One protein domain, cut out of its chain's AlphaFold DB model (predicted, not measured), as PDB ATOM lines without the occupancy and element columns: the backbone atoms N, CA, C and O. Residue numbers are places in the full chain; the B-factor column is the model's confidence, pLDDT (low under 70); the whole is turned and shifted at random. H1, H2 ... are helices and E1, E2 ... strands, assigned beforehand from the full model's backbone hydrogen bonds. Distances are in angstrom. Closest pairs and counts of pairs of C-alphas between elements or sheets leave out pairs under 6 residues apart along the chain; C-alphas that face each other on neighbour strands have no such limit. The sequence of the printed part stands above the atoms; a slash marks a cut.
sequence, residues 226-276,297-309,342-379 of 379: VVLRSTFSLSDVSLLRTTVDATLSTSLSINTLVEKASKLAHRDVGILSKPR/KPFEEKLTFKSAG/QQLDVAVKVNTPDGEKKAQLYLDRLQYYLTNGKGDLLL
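AT A GLANCE: This is residues 226 to 276, 297 to 309 and 342 to 379 of the 379 residues of the protein "Peripheral subunit-binding (PSBD) domain-containing protein" of Trichomonascus ciferrii (UniProt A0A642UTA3). A small antiparallel sheet of three strands has H3 lying along one face, while H2 crosses H3 and comes near the edge strand E2; the other face of the sheet is bare of named helices. H1 leads away past the end of E1, and the link after it reaches out to Ser 249 at one end of the longest axis. The printed part has 102 residues with three named helices and three named strands, in the order E1 H1 H2 E2 E3 H3, and the sheet runs E1 - E3 - E2. The class is mixed, helices and strands, in two layers, that is, helices H2 and H3 on one face of a sheet. The whole is compact, with a radius of gyration of the C-alphas of 14.4 A, and flat, spanning 45 by 36 by 18 A.

HOW THE PARTS SIT: Begin at E1, residues 227 to 233, an edge strand, and set it beside E3, residues 343 to 350: they are antiparallel at 159 degrees, and N 230 and O 346 are 3.0 A apart, within hydrogen-bond range. On the other side of E3 find E2, residues 299 to 306, antiparallel to it at 162 degrees, with N 302 and O 347 at 2.8 A. H3, residues 355 to 371, is on the sheet at a height of 8.6 A, over E3 and along the strands, at 14 degrees to E3 on the local plane. H2, residues 254 to 272, touches H3, closest at the C-alphas of Ala 265 and Arg 365, 5.1 A, at a steep tilt of 47 degrees, opposite ways. H2 and E2 are near each other, with 8 pairs of C-alphas within 10 A. H1, residues 235 to 244, is not on the sheet; it touches H3 only at their ends, closest at the C-alphas of Asp 236 and Thr 371, 6.0 A. H1 touches residues 254 to 257 of H2 alone, closest at the C-alphas of Val 237 and Ile 254, 6.9 A, at a steep tilt of 69 degrees, only just short of about perpendicular. In H1, H2 and H3 every O i to N i+4 pair is within hydrogen-bond range.

IN THESE COORDINATES: Find C-alpha 227 at (30.704, -4.568, 0.453), where E1 begins its 19.8 A. H1 follows, 14.4 A long, and H2 runs 26.3 A from C-alpha 254 at (49.498, -8.764, -14.929). E2 is 22.2 A and E3 22.3 A long. H3 runs 24.2 A and ends at C-alpha 371, (38.257, -5.912, -21.608).

THE WHOLE: The two C-alphas farthest apart, those of Ser 249 and Pro 353, are 46.2 A apart. Residues 277 to 296 are not printed, with 21.9 A between C-alphas 276 and 297, nor are 310 to 341, with 9.7 A between C-alphas 309 and 342. Of the links that are printed whole, none is long. The mean pLDDT of the printed part is 82.2; look for values under 70 at residues 226 to 227, 307 to 309 and 342.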
ATOM      1  N   VAL A 226      28.240  -1.763   3.455       60.81
ATOM      2  CA  VAL A 226      27.967  -2.536   2.233       60.81
ATOM      3  C   VAL A 226      29.270  -2.812   1.468       60.81
ATOM      4  O   VAL A 226      30.003  -1.891   1.090       60.81
ATOM      5  N   VAL A 227      29.555  -4.100   1.241       65.38
ATOM      6  CA  VAL A 227      30.704  -4.568   0.453       65.38
ATOM      7  C   VAL A 227      30.218  -5.081  -0.899       65.38
ATOM      8  O   VAL A 227      29.781  -6.226  -1.021       65.38
ATOM      9  N   LEU A 228      30.341  -4.250  -1.932       75.31
ATOM     10  CA  LEU A 228      30.109  -4.666  -3.312       75.31
ATOM     11  C   LEU A 228      31.236  -5.615  -3.734       75.31
ATOM     12  O   LEU A 228      32.412  -5.246  -3.703       75.31
ATOM     13  N   ARG A 229      30.893  -6.850  -4.108       79.06
ATOM     14  CA  ARG A 229      31.847  -7.855  -4.602       79.06
ATOM     15  C   ARG A 229      31.592  -8.122  -6.076       79.06
ATOM     16  O   ARG A 229      30.455  -8.342  -6.477       79.06
ATOM     17  N   SER A 230      32.659  -8.133  -6.861       83.44
ATOM     18  CA  SER A 230      32.637  -8.423  -8.297       83.44
ATOM     19  C   SER A 230      33.821  -9.307  -8.677       83.44
ATOM     20  O   SER A 230      34.829  -9.349  -7.966       83.44
ATOM     21  N   THR A 231      33.683 -10.051  -9.772       85.38
ATOM     22  CA  THR A 231      34.678 -11.030 -10.228       85.38
ATOM     23  C   THR A 231      34.931 -10.858 -11.721       85.38
ATOM     24  O   THR A 231      34.004 -11.010 -12.516       85.38
ATOM     25  N   PHE A 232      36.177 -10.587 -12.106       84.25
ATOM     26  CA  PHE A 232      36.558 -10.322 -13.498       84.25
ATOM     27  C   PHE A 232      37.530 -11.378 -14.030       84.25
ATOM     28  O   PHE A 232      38.434 -11.816 -13.318       84.25
ATOM     29  N   SER A 233      37.372 -11.782 -15.290       84.38
ATOM     30  CA  SER A 233      38.290 -12.694 -15.979       84.38
ATOM     31  C   SER A 233      39.434 -11.927 -16.643       84.38
ATOM     32  O   SER A 233      39.187 -11.093 -17.511       84.38
ATOM     33  N   LEU A 234      40.686 -12.246 -16.307       84.00
ATOM     34  CA  LEU A 234      41.875 -11.564 -16.845       84.00
ATOM     35  C   LEU A 234      42.349 -12.111 -18.210       84.00
ATOM     36  O   LEU A 234      43.492 -11.881 -18.605       84.00
ATOM     37  N   SER A 235      41.486 -12.826 -18.938       85.94
ATOM     38  CA  SER A 235      41.782 -13.476 -20.224       85.94
ATOM     39  C   SER A 235      42.397 -12.506 -21.240       85.94
ATOM     40  O   SER A 235      43.481 -12.751 -21.768       85.94
ATOM     41  N   ASP A 236      41.744 -11.363 -21.458       86.44
ATOM     42  CA  ASP A 236      42.180 -10.327 -22.396       86.44
ATOM     43  C   ASP A 236      43.491  -9.646 -21.994       86.44
ATOM     44  O   ASP A 236      44.301  -9.314 -22.859       86.44
ATOM     45  N   VAL A 237      43.732  -9.490 -20.689       86.25
ATOM     46  CA  VAL A 237      44.975  -8.927 -20.141       86.25
ATOM     47  C   VAL A 237      46.135  -9.916 -20.299       86.25
ATOM     48  O   VAL A 237      47.251  -9.511 -20.620       86.25
ATOM     49  N   SER A 238      45.876 -11.221 -20.156       87.00
ATOM     50  CA  SER A 238      46.861 -12.269 -20.450       87.00
ATOM     51  C   SER A 238      47.219 -12.310 -21.939       87.00
ATOM     52  O   SER A 238      48.395 -12.436 -22.277       87.00
ATOM     53  N   LEU A 239      46.233 -12.158 -22.834       87.44
ATOM     54  CA  LEU A 239      46.480 -12.058 -24.277       87.44
ATOM     55  C   LEU A 239      47.291 -10.802 -24.618       87.44
ATOM     56  O   LEU A 239      48.310 -10.909 -25.303       87.44
ATOM     57  N   LEU A 240      46.905  -9.636 -24.081       86.12
ATOM     58  CA  LEU A 240      47.662  -8.393 -24.255       86.12
ATOM     59  C   LEU A 240      49.111  -8.547 -23.833       86.12
ATOM     60  O   LEU A 240      50.005  -8.214 -24.610       86.12
ATOM     61  N   ARG A 241      49.347  -9.100 -22.640       88.62
ATOM     62  CA  ARG A 241      50.697  -9.367 -22.167       88.62
ATOM     63  C   ARG A 241      51.477 -10.197 -23.185       88.62
ATOM     64  O   ARG A 241      52.572  -9.795 -23.544       88.62
ATOM     65  N   THR A 242      50.921 -11.291 -23.712       87.75
ATOM     66  CA  THR A 242      51.635 -12.089 -24.726       87.75
ATOM     67  C   THR A 242      51.901 -11.335 -26.031       87.75
ATOM     68  O   THR A 242      52.927 -11.578 -26.653       87.75
ATOM     69  N   THR A 243      51.043 -10.389 -26.436       87.50
ATOM     70  CA  THR A 243      51.316  -9.533 -27.607       87.50
ATOM     71  C   THR A 243      52.355  -8.444 -27.328       87.50
ATOM     72  O   THR A 243      53.124  -8.101 -28.222       87.50
ATOM     73  N   VAL A 244      52.420  -7.923 -26.099       87.44
ATOM     74  CA  VAL A 244      53.379  -6.882 -25.696       87.44
ATOM     75  C   VAL A 244      54.754  -7.481 -25.415       87.44
ATOM     76  O   VAL A 244      55.721  -7.026 -26.012       87.44
ATOM     77  N   ASP A 245      54.834  -8.567 -24.639       86.19
ATOM     78  CA  ASP A 245      56.061  -9.345 -24.394       86.19
ATOM     79  C   ASP A 245      56.682  -9.885 -25.718       86.19
ATOM     80  O   ASP A 245      57.853 -10.262 -25.740       86.19
ATOM     81  N   ALA A 246      55.919  -9.922 -26.825       86.69
ATOM     82  CA  ALA A 246      56.368 -10.321 -28.168       86.69
ATOM     83  C   ALA A 246      56.669  -9.153 -29.137       86.69
ATOM     84  O   ALA A 246      57.213  -9.392 -30.214       86.69
ATOM     85  N   THR A 247      56.310  -7.909 -28.795       86.94
ATOM     86  CA  THR A 247      56.538  -6.713 -29.641       86.94
ATOM     87  C   THR A 247      57.484  -5.696 -29.007       86.94
ATOM     88  O   THR A 247      58.172  -4.977 -29.729       86.94
ATOM     89  N   LEU A 248      57.562  -5.659 -27.676       82.50
ATOM     90  CA  LEU A 248      58.462  -4.827 -26.888       82.50
ATOM     91  C   LEU A 248      59.321  -5.723 -25.988       82.50
ATOM     92  O   LEU A 248      58.802  -6.587 -25.288       82.50
ATOM     93  N   SER A 249      60.627  -5.462 -25.906       76.88
ATOM     94  CA  SER A 249      61.564  -6.212 -25.043       76.88
ATOM     95  C   SER A 249      61.387  -5.961 -23.530       76.88
ATOM     96  O   SER A 249      62.280  -6.259 -22.738       76.88
ATOM     97  N   THR A 250      60.257  -5.386 -23.117       76.38
ATOM     98  CA  THR A 250      59.891  -5.047 -21.736       76.38
ATOM     99  C   THR A 250      58.708  -5.897 -21.294       76.38
ATOM    100  O   THR A 250      57.578  -5.645 -21.713       76.38
ATOM    101  N   SER A 251      58.947  -6.876 -20.421       73.25
ATOM    102  CA  SER A 251      57.885  -7.742 -19.910       73.25
ATOM    103  C   SER A 251      57.032  -7.030 -18.857       73.25
ATOM    104  O   SER A 251      57.533  -6.561 -17.832       73.25
ATOM    105  N   LEU A 252      55.721  -6.951 -19.094       82.94
ATOM    106  CA  LEU A 252      54.777  -6.308 -18.172       82.94
ATOM    107  C   LEU A 252      54.044  -7.354 -17.331       82.94
ATOM    108  O   LEU A 252      53.494  -8.328 -17.842       82.94
ATOM    109  N   SER A 253      54.000  -7.153 -16.011       87.31
ATOM    110  CA  SER A 253      53.272  -8.071 -15.128       87.31
ATOM    111  C   SER A 253      51.761  -7.813 -15.178       87.31
ATOM    112  O   SER A 253      51.305  -6.677 -15.343       87.31
ATOM    113  N   ILE A 254      50.966  -8.865 -14.973       85.56
ATOM    114  CA  ILE A 254      49.498  -8.764 -14.929       85.56
ATOM    115  C   ILE A 254      49.060  -7.879 -13.749       85.56
ATOM    116  O   ILE A 254      48.170  -7.047 -13.908       85.56
ATOM    117  N   ASN A 255      49.752  -7.963 -12.606       88.62
ATOM    118  CA  ASN A 255      49.509  -7.097 -11.450       88.62
ATOM    119  C   ASN A 255      49.718  -5.615 -11.803       88.62
ATOM    120  O   ASN A 255      48.846  -4.801 -11.523       88.62
ATOM    121  N   THR A 256      50.814  -5.262 -12.490       88.88
ATOM    122  CA  THR A 256      51.069  -3.872 -12.918       88.88
ATOM    123  C   THR A 256      50.053  -3.356 -13.942       88.88
ATOM    124  O   THR A 256      49.741  -2.167 -13.931       88.88
ATOM    125  N   LEU A 257      49.491  -4.225 -14.790       88.81
ATOM    126  CA  LEU A 257      48.406  -3.855 -15.709       88.81
ATOM    127  C   LEU A 257      47.082  -3.627 -14.959       88.81
ATOM    128  O   LEU A 257      46.403  -2.634 -15.211       88.81
ATOM    129  N   VAL A 258      46.748  -4.476 -13.982       90.25
ATOM    130  CA  VAL A 258      45.566  -4.299 -13.116       90.25
ATOM    131  C   VAL A 258      45.705  -3.065 -12.214       90.25
ATOM    132  O   VAL A 258      44.732  -2.348 -12.003       90.25
ATOM    133  N   GLU A 259      46.913  -2.743 -11.750       90.00
ATOM    134  CA  GLU A 259      47.198  -1.494 -11.039       90.00
ATOM    135  C   GLU A 259      47.093  -0.242 -11.919       90.00
ATOM    136  O   GLU A 259      46.704   0.816 -11.425       90.00
ATOM    137  N   LYS A 260      47.455  -0.315 -13.207       90.69
ATOM    138  CA  LYS A 260      47.163   0.772 -14.154       90.69
ATOM    139  C   LYS A 260      45.652   0.916 -14.352       90.69
ATOM    140  O   LYS A 260      45.142   2.031 -14.263       90.69
ATOM    141  N   ALA A 261      44.938  -0.197 -14.539       90.94
ATOM    142  CA  ALA A 261      43.485  -0.214 -14.705       90.94
ATOM    143  C   ALA A 261      42.750   0.410 -13.503       90.94
ATOM    144  O   ALA A 261      41.861   1.238 -13.699       90.94
ATOM    145  N   SER A 262      43.151   0.093 -12.264       91.12
ATOM    146  CA  SER A 262      42.549   0.679 -11.056       91.12
ATOM    147  C   SER A 262      42.832   2.178 -10.912       91.12
ATOM    148  O   SER A 262      41.936   2.946 -10.548       91.12
ATOM    149  N   LYS A 263      44.046   2.634 -11.256       90.94
ATOM    150  CA  LYS A 263      44.421   4.063 -11.272       90.94
ATOM    151  C   LYS A 263      43.631   4.845 -12.337       90.94
ATOM    152  O   LYS A 263      43.138   5.938 -12.050       90.94
ATOM    153  N   LEU A 264      43.444   4.274 -13.529       92.19
ATOM    154  CA  LEU A 264      42.622   4.847 -14.603       92.19
ATOM    155  C   LEU A 264      41.131   4.895 -14.232       92.19
ATOM    156  O   LEU A 264      40.501   5.942 -14.370       92.19
ATOM    157  N   ALA A 265      40.577   3.813 -13.681       91.56
ATOM    158  CA  ALA A 265      39.188   3.775 -13.228       91.56
ATOM    159  C   ALA A 265      38.913   4.792 -12.098       91.56
ATOM    160  O   ALA A 265      37.893   5.480 -12.135       91.56
ATOM    161  N   HIS A 266      39.845   4.987 -11.153       91.00
ATOM    162  CA  HIS A 266      39.754   6.054 -10.142       91.00
ATOM    163  C   HIS A 266      39.688   7.458 -10.766       91.00
ATOM    164  O   HIS A 266      38.852   8.274 -10.367       91.00
ATOM    165  N   ARG A 267      40.561   7.745 -11.745       90.94
ATOM    166  CA  ARG A 267      40.579   9.023 -12.478       90.94
ATOM    167  C   ARG A 267      39.229   9.278 -13.147       90.94
ATOM    168  O   ARG A 267      38.661  10.358 -12.993       90.94
ATOM    169  N   ASP A 268      38.712   8.276 -13.852       89.44
ATOM    170  CA  ASP A 268      37.449   8.369 -14.579       89.44
ATOM    171  C   ASP A 268      36.249   8.560 -13.646       89.44
ATOM    172  O   ASP A 268      35.416   9.422 -13.912       89.44
ATOM    173  N   VAL A 269      36.178   7.862 -12.507       88.62
ATOM    174  CA  VAL A 269      35.120   8.086 -11.501       88.62
ATOM    175  C   VAL A 269      35.137   9.523 -10.972       88.62
ATOM    176  O   VAL A 269      34.080  10.136 -10.826       88.62
ATOM    177  N   GLY A 270      36.321  10.112 -10.762       83.50
ATOM    178  CA  GLY A 270      36.469  11.521 -10.372       83.50
ATOM    179  C   GLY A 270      35.984  12.537 -11.422       83.50
ATOM    180  O   GLY A 270      35.755  13.704 -11.091       83.50
ATOM    181  N   ILE A 271      35.807  12.113 -12.675       85.62
ATOM    182  CA  ILE A 271      35.256  12.921 -13.772       85.62
ATOM    183  C   ILE A 271      33.755  12.636 -13.931       85.62
ATOM    184  O   ILE A 271      32.953  13.565 -13.932       85.62
ATOM    185  N   LEU A 272      33.382  11.358 -14.022       84.75
ATOM    186  CA  LEU A 272      32.040  10.871 -14.359       84.75
ATOM    187  C   LEU A 272      31.037  10.978 -13.205       84.75
ATOM    188  O   LEU A 272      29.840  11.083 -13.452       84.75
ATOM    189  N   SER A 273      31.502  10.995 -11.952       83.06
ATOM    190  CA  SER A 273      30.640  11.213 -10.782       83.06
ATOM    191  C   SER A 273      30.193  12.674 -10.611       83.06
ATOM    192  O   SER A 273      29.439  12.964  -9.679       83.06
ATOM    193  N   LYS A 274      30.674  13.614 -11.434       81.44
ATOM    194  CA  LYS A 274      30.242  15.016 -11.363       81.44
ATOM    195  C   LYS A 274      28.843  15.147 -11.980       81.44
ATOM    196  O   LYS A 274      28.639  14.625 -13.078       81.44
ATOM    197  N   PRO A 275      27.888  15.842 -11.332       76.62
ATOM    198  CA  PRO A 275      26.587  16.091 -11.939       76.62
ATOM    199  C   PRO A 275      26.758  16.861 -13.254       76.62
ATOM    200  O   PRO A 275      27.669  17.682 -13.408       76.62
ATOM    201  N   ARG A 276      25.872  16.606 -14.224       77.56
ATOM    202  CA  ARG A 276      25.810  17.435 -15.433       77.56
ATOM    203  C   ARG A 276      25.427  18.857 -15.027       77.56
ATOM    204  O   ARG A 276      24.479  19.038 -14.263       77.56
ATOM    205  N   LYS A 297      38.058   8.708   1.845       70.12
ATOM    206  CA  LYS A 297      37.743   8.199   0.503       70.12
ATOM    207  C   LYS A 297      36.269   7.748   0.453       70.12
ATOM    208  O   LYS A 297      35.803   7.164   1.437       70.12
ATOM    209  N   PRO A 298      35.536   7.990  -0.655       73.38
ATOM    210  CA  PRO A 298      34.117   7.627  -0.770       73.38
ATOM    211  C   PRO A 298      33.893   6.107  -0.734       73.38
ATOM    212  O   PRO A 298      32.881   5.632  -0.219       73.38
ATOM    213  N   PHE A 299      34.870   5.353  -1.235       78.00
ATOM    214  CA  PHE A 299      34.972   3.905  -1.119       78.00
ATOM    215  C   PHE A 299      36.440   3.493  -0.931       78.00
ATOM    216  O   PHE A 299      37.360   4.273  -1.196       78.00
ATOM    217  N   GLU A 300      36.652   2.266  -0.467       80.94
ATOM    218  CA  GLU A 300      37.956   1.604  -0.361       80.94
ATOM    219  C   GLU A 300      37.868   0.239  -1.050       80.94
ATOM    220  O   GLU A 300      36.875  -0.465  -0.884       80.94
ATOM    221  N   GLU A 301      38.891  -0.168  -1.798       83.81
ATOM    222  CA  GLU A 301      38.890  -1.441  -2.527       83.81
ATOM    223  C   GLU A 301      39.965  -2.412  -2.041       83.81
ATOM    224  O   GLU A 301      41.040  -2.017  -1.586       83.81
ATOM    225  N   LYS A 302      39.682  -3.706  -2.196       81.19
ATOM    226  CA  LYS A 302      40.635  -4.793  -1.997       81.19
ATOM    227  C   LYS A 302      40.637  -5.707  -3.220       81.19
ATOM    228  O   LYS A 302      39.729  -6.516  -3.410       81.19
ATOM    229  N   LEU A 303      41.690  -5.573  -4.021       82.12
ATOM    230  CA  LEU A 303      42.011  -6.429  -5.162       82.12
ATOM    231  C   LEU A 303      42.556  -7.771  -4.646       82.12
ATOM    232  O   LEU A 303      43.529  -7.791  -3.892       82.12
ATOM    233  N   THR A 304      41.939  -8.889  -5.031       80.06
ATOM    234  CA  THR A 304      42.369 -10.241  -4.641       80.06
ATOM    235  C   THR A 304      42.497 -11.128  -5.878       80.06
ATOM    236  O   THR A 304      41.508 -11.517  -6.497       80.06
ATOM    237  N   PHE A 305      43.734 -11.458  -6.248       75.19
ATOM    238  CA  PHE A 305      44.028 -12.290  -7.414       75.19
ATOM    239  C   PHE A 305      43.817 -13.773  -7.092       75.19
ATOM    240  O   PHE A 305      44.639 -14.397  -6.417       75.19
ATOM    241  N   LYS A 306      42.750 -14.371  -7.627       72.50
ATOM    242  CA  LYS A 306      42.610 -15.826  -7.708       72.50
ATOM    243  C   LYS A 306      43.381 -16.327  -8.922       72.50
ATOM    244  O   LYS A 306      42.834 -16.519 -10.010       72.50
ATOM    245  N   SER A 307      44.668 -16.601  -8.712       51.62
ATOM    246  CA  SER A 307      45.309 -17.633  -9.523       51.62
ATOM    247  C   SER A 307      44.544 -18.930  -9.291       51.62
ATOM    248  O   SER A 307      44.418 -19.371  -8.147       51.62
ATOM    249  N   ALA A 308      44.080 -19.570 -10.365       49.66
ATOM    250  CA  ALA A 308      43.800 -20.996 -10.298       49.66
ATOM    251  C   ALA A 308      45.045 -21.697  -9.723       49.66
ATOM    252  O   ALA A 308      46.178 -21.325 -10.058       49.66
ATOM    253  N   GLY A 309      44.840 -22.647  -8.809       45.03
ATOM    254  CA  GLY A 309      45.947 -23.372  -8.187       45.03
ATOM    255  C   GLY A 309      46.783 -24.118  -9.235       45.03
ATOM    256  O   GLY A 309      46.284 -24.371 -10.336       45.03
ATOM    257  N   GLN A 342      42.795 -16.803 -14.775       68.38
ATOM    258  CA  GLN A 342      43.036 -15.941 -13.624       68.38
ATOM    259  C   GLN A 342      41.811 -15.053 -13.407       68.38
ATOM    260  O   GLN A 342      41.398 -14.309 -14.302       68.38
ATOM    261  N   GLN A 343      41.229 -15.152 -12.215       78.69
ATOM    262  CA  GLN A 343      40.094 -14.340 -11.798       78.69
ATOM    263  C   GLN A 343      40.559 -13.268 -10.814       78.69
ATOM    264  O   GLN A 343      41.380 -13.521  -9.930       78.69
ATOM    265  N   LEU A 344      40.027 -12.063 -10.967       79.81
ATOM    266  CA  LEU A 344      40.228 -10.953 -10.051       79.81
ATOM    267  C   LEU A 344      38.945 -10.746  -9.247       79.81
ATOM    268  O   LEU A 344      37.948 -10.272  -9.789       79.81
ATOM    269  N   ASP A 345      38.985 -11.085  -7.960       80.00
ATOM    270  CA  ASP A 345      37.951 -10.703  -7.001       80.00
ATOM    271  C   ASP A 345      38.218  -9.254  -6.564       80.00
ATOM    272  O   ASP A 345      39.284  -8.950  -6.017       80.00
ATOM    273  N   VAL A 346      37.249  -8.361  -6.764       81.19
ATOM    274  CA  VAL A 346      37.298  -6.977  -6.275       81.19
ATOM    275  C   VAL A 346      36.200  -6.785  -5.241       81.19
ATOM    276  O   VAL A 346      35.011  -6.871  -5.553       81.19
ATOM    277  N   ALA A 347      36.605  -6.526  -3.998       79.38
ATOM    278  CA  ALA A 347      35.705  -6.148  -2.915       79.38
ATOM    279  C   ALA A 347      35.822  -4.641  -2.663       79.38
ATOM    280  O   ALA A 347      36.888  -4.166  -2.273       79.38
ATOM    281  N   VAL A 348      34.735  -3.899  -2.877       80.69
ATOM    282  CA  VAL A 348      34.654  -2.449  -2.665       80.69
ATOM    283  C   VAL A 348      33.761  -2.164  -1.463       80.69
ATOM    284  O   VAL A 348      32.582  -2.504  -1.447       80.69
ATOM    285  N   LYS A 349      34.344  -1.540  -0.444       80.00
ATOM    286  CA  LYS A 349      33.712  -1.134   0.810       80.00
ATOM    287  C   LYS A 349      33.275   0.323   0.695       80.00
ATOM    288  O   LYS A 349      34.113   1.210   0.513       80.00
ATOM    289  N   VAL A 350      31.978   0.576   0.819       80.81
ATOM    290  CA  VAL A 350      31.411   1.930   0.742       80.81
ATOM    291  C   VAL A 350      31.517   2.640   2.099       80.81
ATOM    292  O   VAL A 350      31.354   2.021   3.147       80.81
ATOM    293  N   ASN A 351      31.832   3.942   2.092       74.12
ATOM    294  CA  ASN A 351      32.110   4.735   3.303       74.12
ATOM    295  C   ASN A 351      31.267   6.029   3.397       74.12
ATOM    296  O   ASN A 351      31.310   6.733   4.405       74.12
ATOM    297  N   THR A 352      30.518   6.363   2.343       73.19
ATOM    298  CA  THR A 352      29.619   7.528   2.256       73.19
ATOM    299  C   THR A 352      28.349   7.152   1.480       73.19
ATOM    300  O   THR A 352      28.420   6.251   0.646       73.19
ATOM    301  N   PRO A 353      27.194   7.818   1.692       70.19
ATOM    302  CA  PRO A 353      25.947   7.474   0.994       70.19
ATOM    303  C   PRO A 353      26.047   7.631  -0.535       70.19
ATOM    304  O   PRO A 353      25.625   6.752  -1.279       70.19
ATOM    305  N   ASP A 354      26.723   8.673  -1.033       71.00
ATOM    306  CA  ASP A 354      27.027   8.800  -2.471       71.00
ATOM    307  C   ASP A 354      28.078   7.795  -2.977       71.00
ATOM    308  O   ASP A 354      28.387   7.751  -4.172       71.00
ATOM    309  N   GLY A 355      28.717   7.057  -2.069       76.38
ATOM    310  CA  GLY A 355      29.809   6.143  -2.364       76.38
ATOM    311  C   GLY A 355      29.363   4.912  -3.150       76.38
ATOM    312  O   GLY A 355      30.163   4.399  -3.923       76.38
ATOM    313  N   GLU A 356      28.099   4.487  -3.041       82.88
ATOM    314  CA  GLU A 356      27.572   3.326  -3.779       82.88
ATOM    315  C   GLU A 356      27.587   3.557  -5.294       82.88
ATOM    316  O   GLU A 356      28.182   2.779  -6.037       82.88
ATOM    317  N   LYS A 357      27.030   4.687  -5.754       84.69
ATOM    318  CA  LYS A 357      27.031   5.085  -7.175       84.69
ATOM    319  C   LYS A 357      28.459   5.245  -7.712       84.69
ATOM    320  O   LYS A 357      28.753   4.864  -8.842       84.69
ATOM    321  N   LYS A 358      29.366   5.779  -6.884       86.44
ATOM    322  CA  LYS A 358      30.795   5.949  -7.207       86.44
ATOM    323  C   LYS A 358      31.526   4.603  -7.299       86.44
ATOM    324  O   LYS A 358      32.363   4.442  -8.180       86.44
ATOM    325  N   ALA A 359      31.183   3.643  -6.441       87.94
ATOM    326  CA  ALA A 359      31.722   2.286  -6.454       87.94
ATOM    327  C   ALA A 359      31.183   1.448  -7.628       87.94
ATOM    328  O   ALA A 359      31.945   0.706  -8.236       87.94
ATOM    329  N   GLN A 360      29.911   1.601  -8.008       88.69
ATOM    330  CA  GLN A 360      29.352   0.977  -9.217       88.69
ATOM    331  C   GLN A 360      30.063   1.490 -10.478       88.69
ATOM    332  O   GLN A 360      30.663   0.700 -11.203       88.69
ATOM    333  N   LEU A 361      30.139   2.817 -10.657       90.38
ATOM    334  CA  LEU A 361      30.891   3.442 -11.757       90.38
ATOM    335  C   LEU A 361      32.374   3.034 -11.780       90.38
ATOM    336  O   LEU A 361      32.978   2.973 -12.851       90.38
ATOM    337  N   TYR A 362      32.970   2.765 -10.614       91.44
ATOM    338  CA  TYR A 362      34.334   2.254 -10.522       91.44
ATOM    339  C   TYR A 362      34.462   0.840 -11.094       91.44
ATOM    340  O   TYR A 362      35.359   0.590 -11.898       91.44
ATOM    341  N   LEU A 363      33.558  -0.066 -10.716       91.00
ATOM    342  CA  LEU A 363      33.553  -1.444 -11.204       91.00
ATOM    343  C   LEU A 363      33.269  -1.511 -12.711       91.00
ATOM    344  O   LEU A 363      33.985  -2.219 -13.416       91.00
ATOM    345  N   ASP A 364      32.334  -0.704 -13.223       91.75
ATOM    346  CA  ASP A 364      32.064  -0.580 -14.664       91.75
ATOM    347  C   ASP A 364      33.311  -0.114 -15.440       91.75
ATOM    348  O   ASP A 364      33.640  -0.639 -16.508       91.75
ATOM    349  N   ARG A 365      34.040   0.874 -14.897       92.44
ATOM    350  CA  ARG A 365      35.269   1.404 -15.508       92.44
ATOM    351  C   ARG A 365      36.422   0.415 -15.432       92.44
ATOM    352  O   ARG A 365      37.128   0.246 -16.422       92.44
ATOM    353  N   LEU A 366      36.598  -0.267 -14.305       90.94
ATOM    354  CA  LEU A 366      37.604  -1.314 -14.155       90.94
ATOM    355  C   LEU A 366      37.319  -2.477 -15.118       90.94
ATOM    356  O   LEU A 366      38.234  -2.912 -15.815       90.94
ATOM    357  N   GLN A 367      36.060  -2.910 -15.255       91.00
ATOM    358  CA  GLN A 367      35.657  -3.899 -16.257       91.00
ATOM    359  C   GLN A 367      36.006  -3.435 -17.676       91.00
ATOM    360  O   GLN A 367      36.632  -4.191 -18.417       91.00
ATOM    361  N   TYR A 368      35.667  -2.190 -18.036       91.88
ATOM    362  CA  TYR A 368      36.018  -1.610 -19.335       91.88
ATOM    363  C   TYR A 368      37.532  -1.628 -19.593       91.88
ATOM    364  O   TYR A 368      37.947  -1.992 -20.691       91.88
ATOM    365  N   TYR A 369      38.371  -1.283 -18.610       90.69
ATOM    366  CA  TYR A 369      39.829  -1.304 -18.787       90.69
ATOM    367  C   TYR A 369      40.406  -2.717 -18.927       90.69
ATOM    368  O   TYR A 369      41.355  -2.901 -19.686       90.69
ATOM    369  N   LEU A 370      39.830  -3.724 -18.260       88.50
ATOM    370  CA  LEU A 370      40.276  -5.116 -18.387       88.50
ATOM    371  C   LEU A 370      39.859  -5.776 -19.715       88.50
ATOM    372  O   LEU A 370      40.552  -6.689 -20.163       88.50
ATOM    373  N   THR A 371      38.762  -5.335 -20.346       87.19
ATOM    374  CA  THR A 371      38.257  -5.912 -21.608       87.19
ATOM    375  C   THR A 371      38.583  -5.073 -22.844       87.19
ATOM    376  O   THR A 371      39.128  -5.599 -23.811       87.19
ATOM    377  N   ASN A 372      38.276  -3.773 -22.827       86.25
ATOM    378  CA  ASN A 372      38.234  -2.908 -24.011       86.25
ATOM    379  C   ASN A 372      39.304  -1.806 -24.007       86.25
ATOM    380  O   ASN A 372      39.823  -1.467 -25.069       86.25
ATOM    381  N   GLY A 373      39.670  -1.266 -22.838       78.25
ATOM    382  CA  GLY A 373      40.647  -0.178 -22.649       78.25
ATOM    383  C   GLY A 373      42.106  -0.581 -22.891       78.25
ATOM    384  O   GLY A 373      43.015  -0.114 -22.210       78.25
ATOM    385  N   LYS A 374      42.334  -1.480 -23.852       77.38
ATOM    386  CA  LYS A 374      43.584  -2.198 -24.101       77.38
ATOM    387  C   LYS A 374      44.772  -1.286 -24.425       77.38
ATOM    388  O   LYS A 374      45.887  -1.582 -24.008       77.38
ATOM    389  N   GLY A 375      44.530  -0.189 -25.145       80.25
ATOM    390  CA  GLY A 375      45.550   0.822 -25.449       80.25
ATOM    391  C   GLY A 375      45.909   1.686 -24.238       80.25
ATOM    392  O   GLY A 375      47.087   1.905 -23.974       80.25
ATOM    393  N   ASP A 376      44.908   2.098 -23.453       82.25
ATOM    394  CA  ASP A 376      45.079   2.991 -22.295       82.25
ATOM    395  C   ASP A 376      45.959   2.383 -21.186       82.25
ATOM    396  O   ASP A 376      46.530   3.111 -20.381       82.25
ATOM    397  N   LEU A 377      46.100   1.051 -21.144       83.81
ATOM    398  CA  LEU A 377      47.006   0.350 -20.223       83.81
ATOM    399  C   LEU A 377      48.485   0.401 -20.649       83.81
ATOM    400  O   LEU A 377      49.363   0.070 -19.846       83.81
ATOM    401  N   LEU A 378      48.785   0.765 -21.897       78.94
ATOM    402  CA  LEU A 378      50.150   0.779 -22.437       78.94
ATOM    403  C   LEU A 378      50.755   2.189 -22.472       78.94
ATOM    404  O   LEU A 378      51.973   2.304 -22.337       78.94
ATOM    405  N   LEU A 379      49.913   3.229 -22.544       72.62
ATOM    406  CA  LEU A 379      50.277   4.624 -22.251       72.62
ATOM    407  C   LEU A 379      50.474   4.872 -20.739       72.62
ATOM    408  O   LEU A 379      51.053   5.923 -20.398       72.62
TER     409      LEU A 379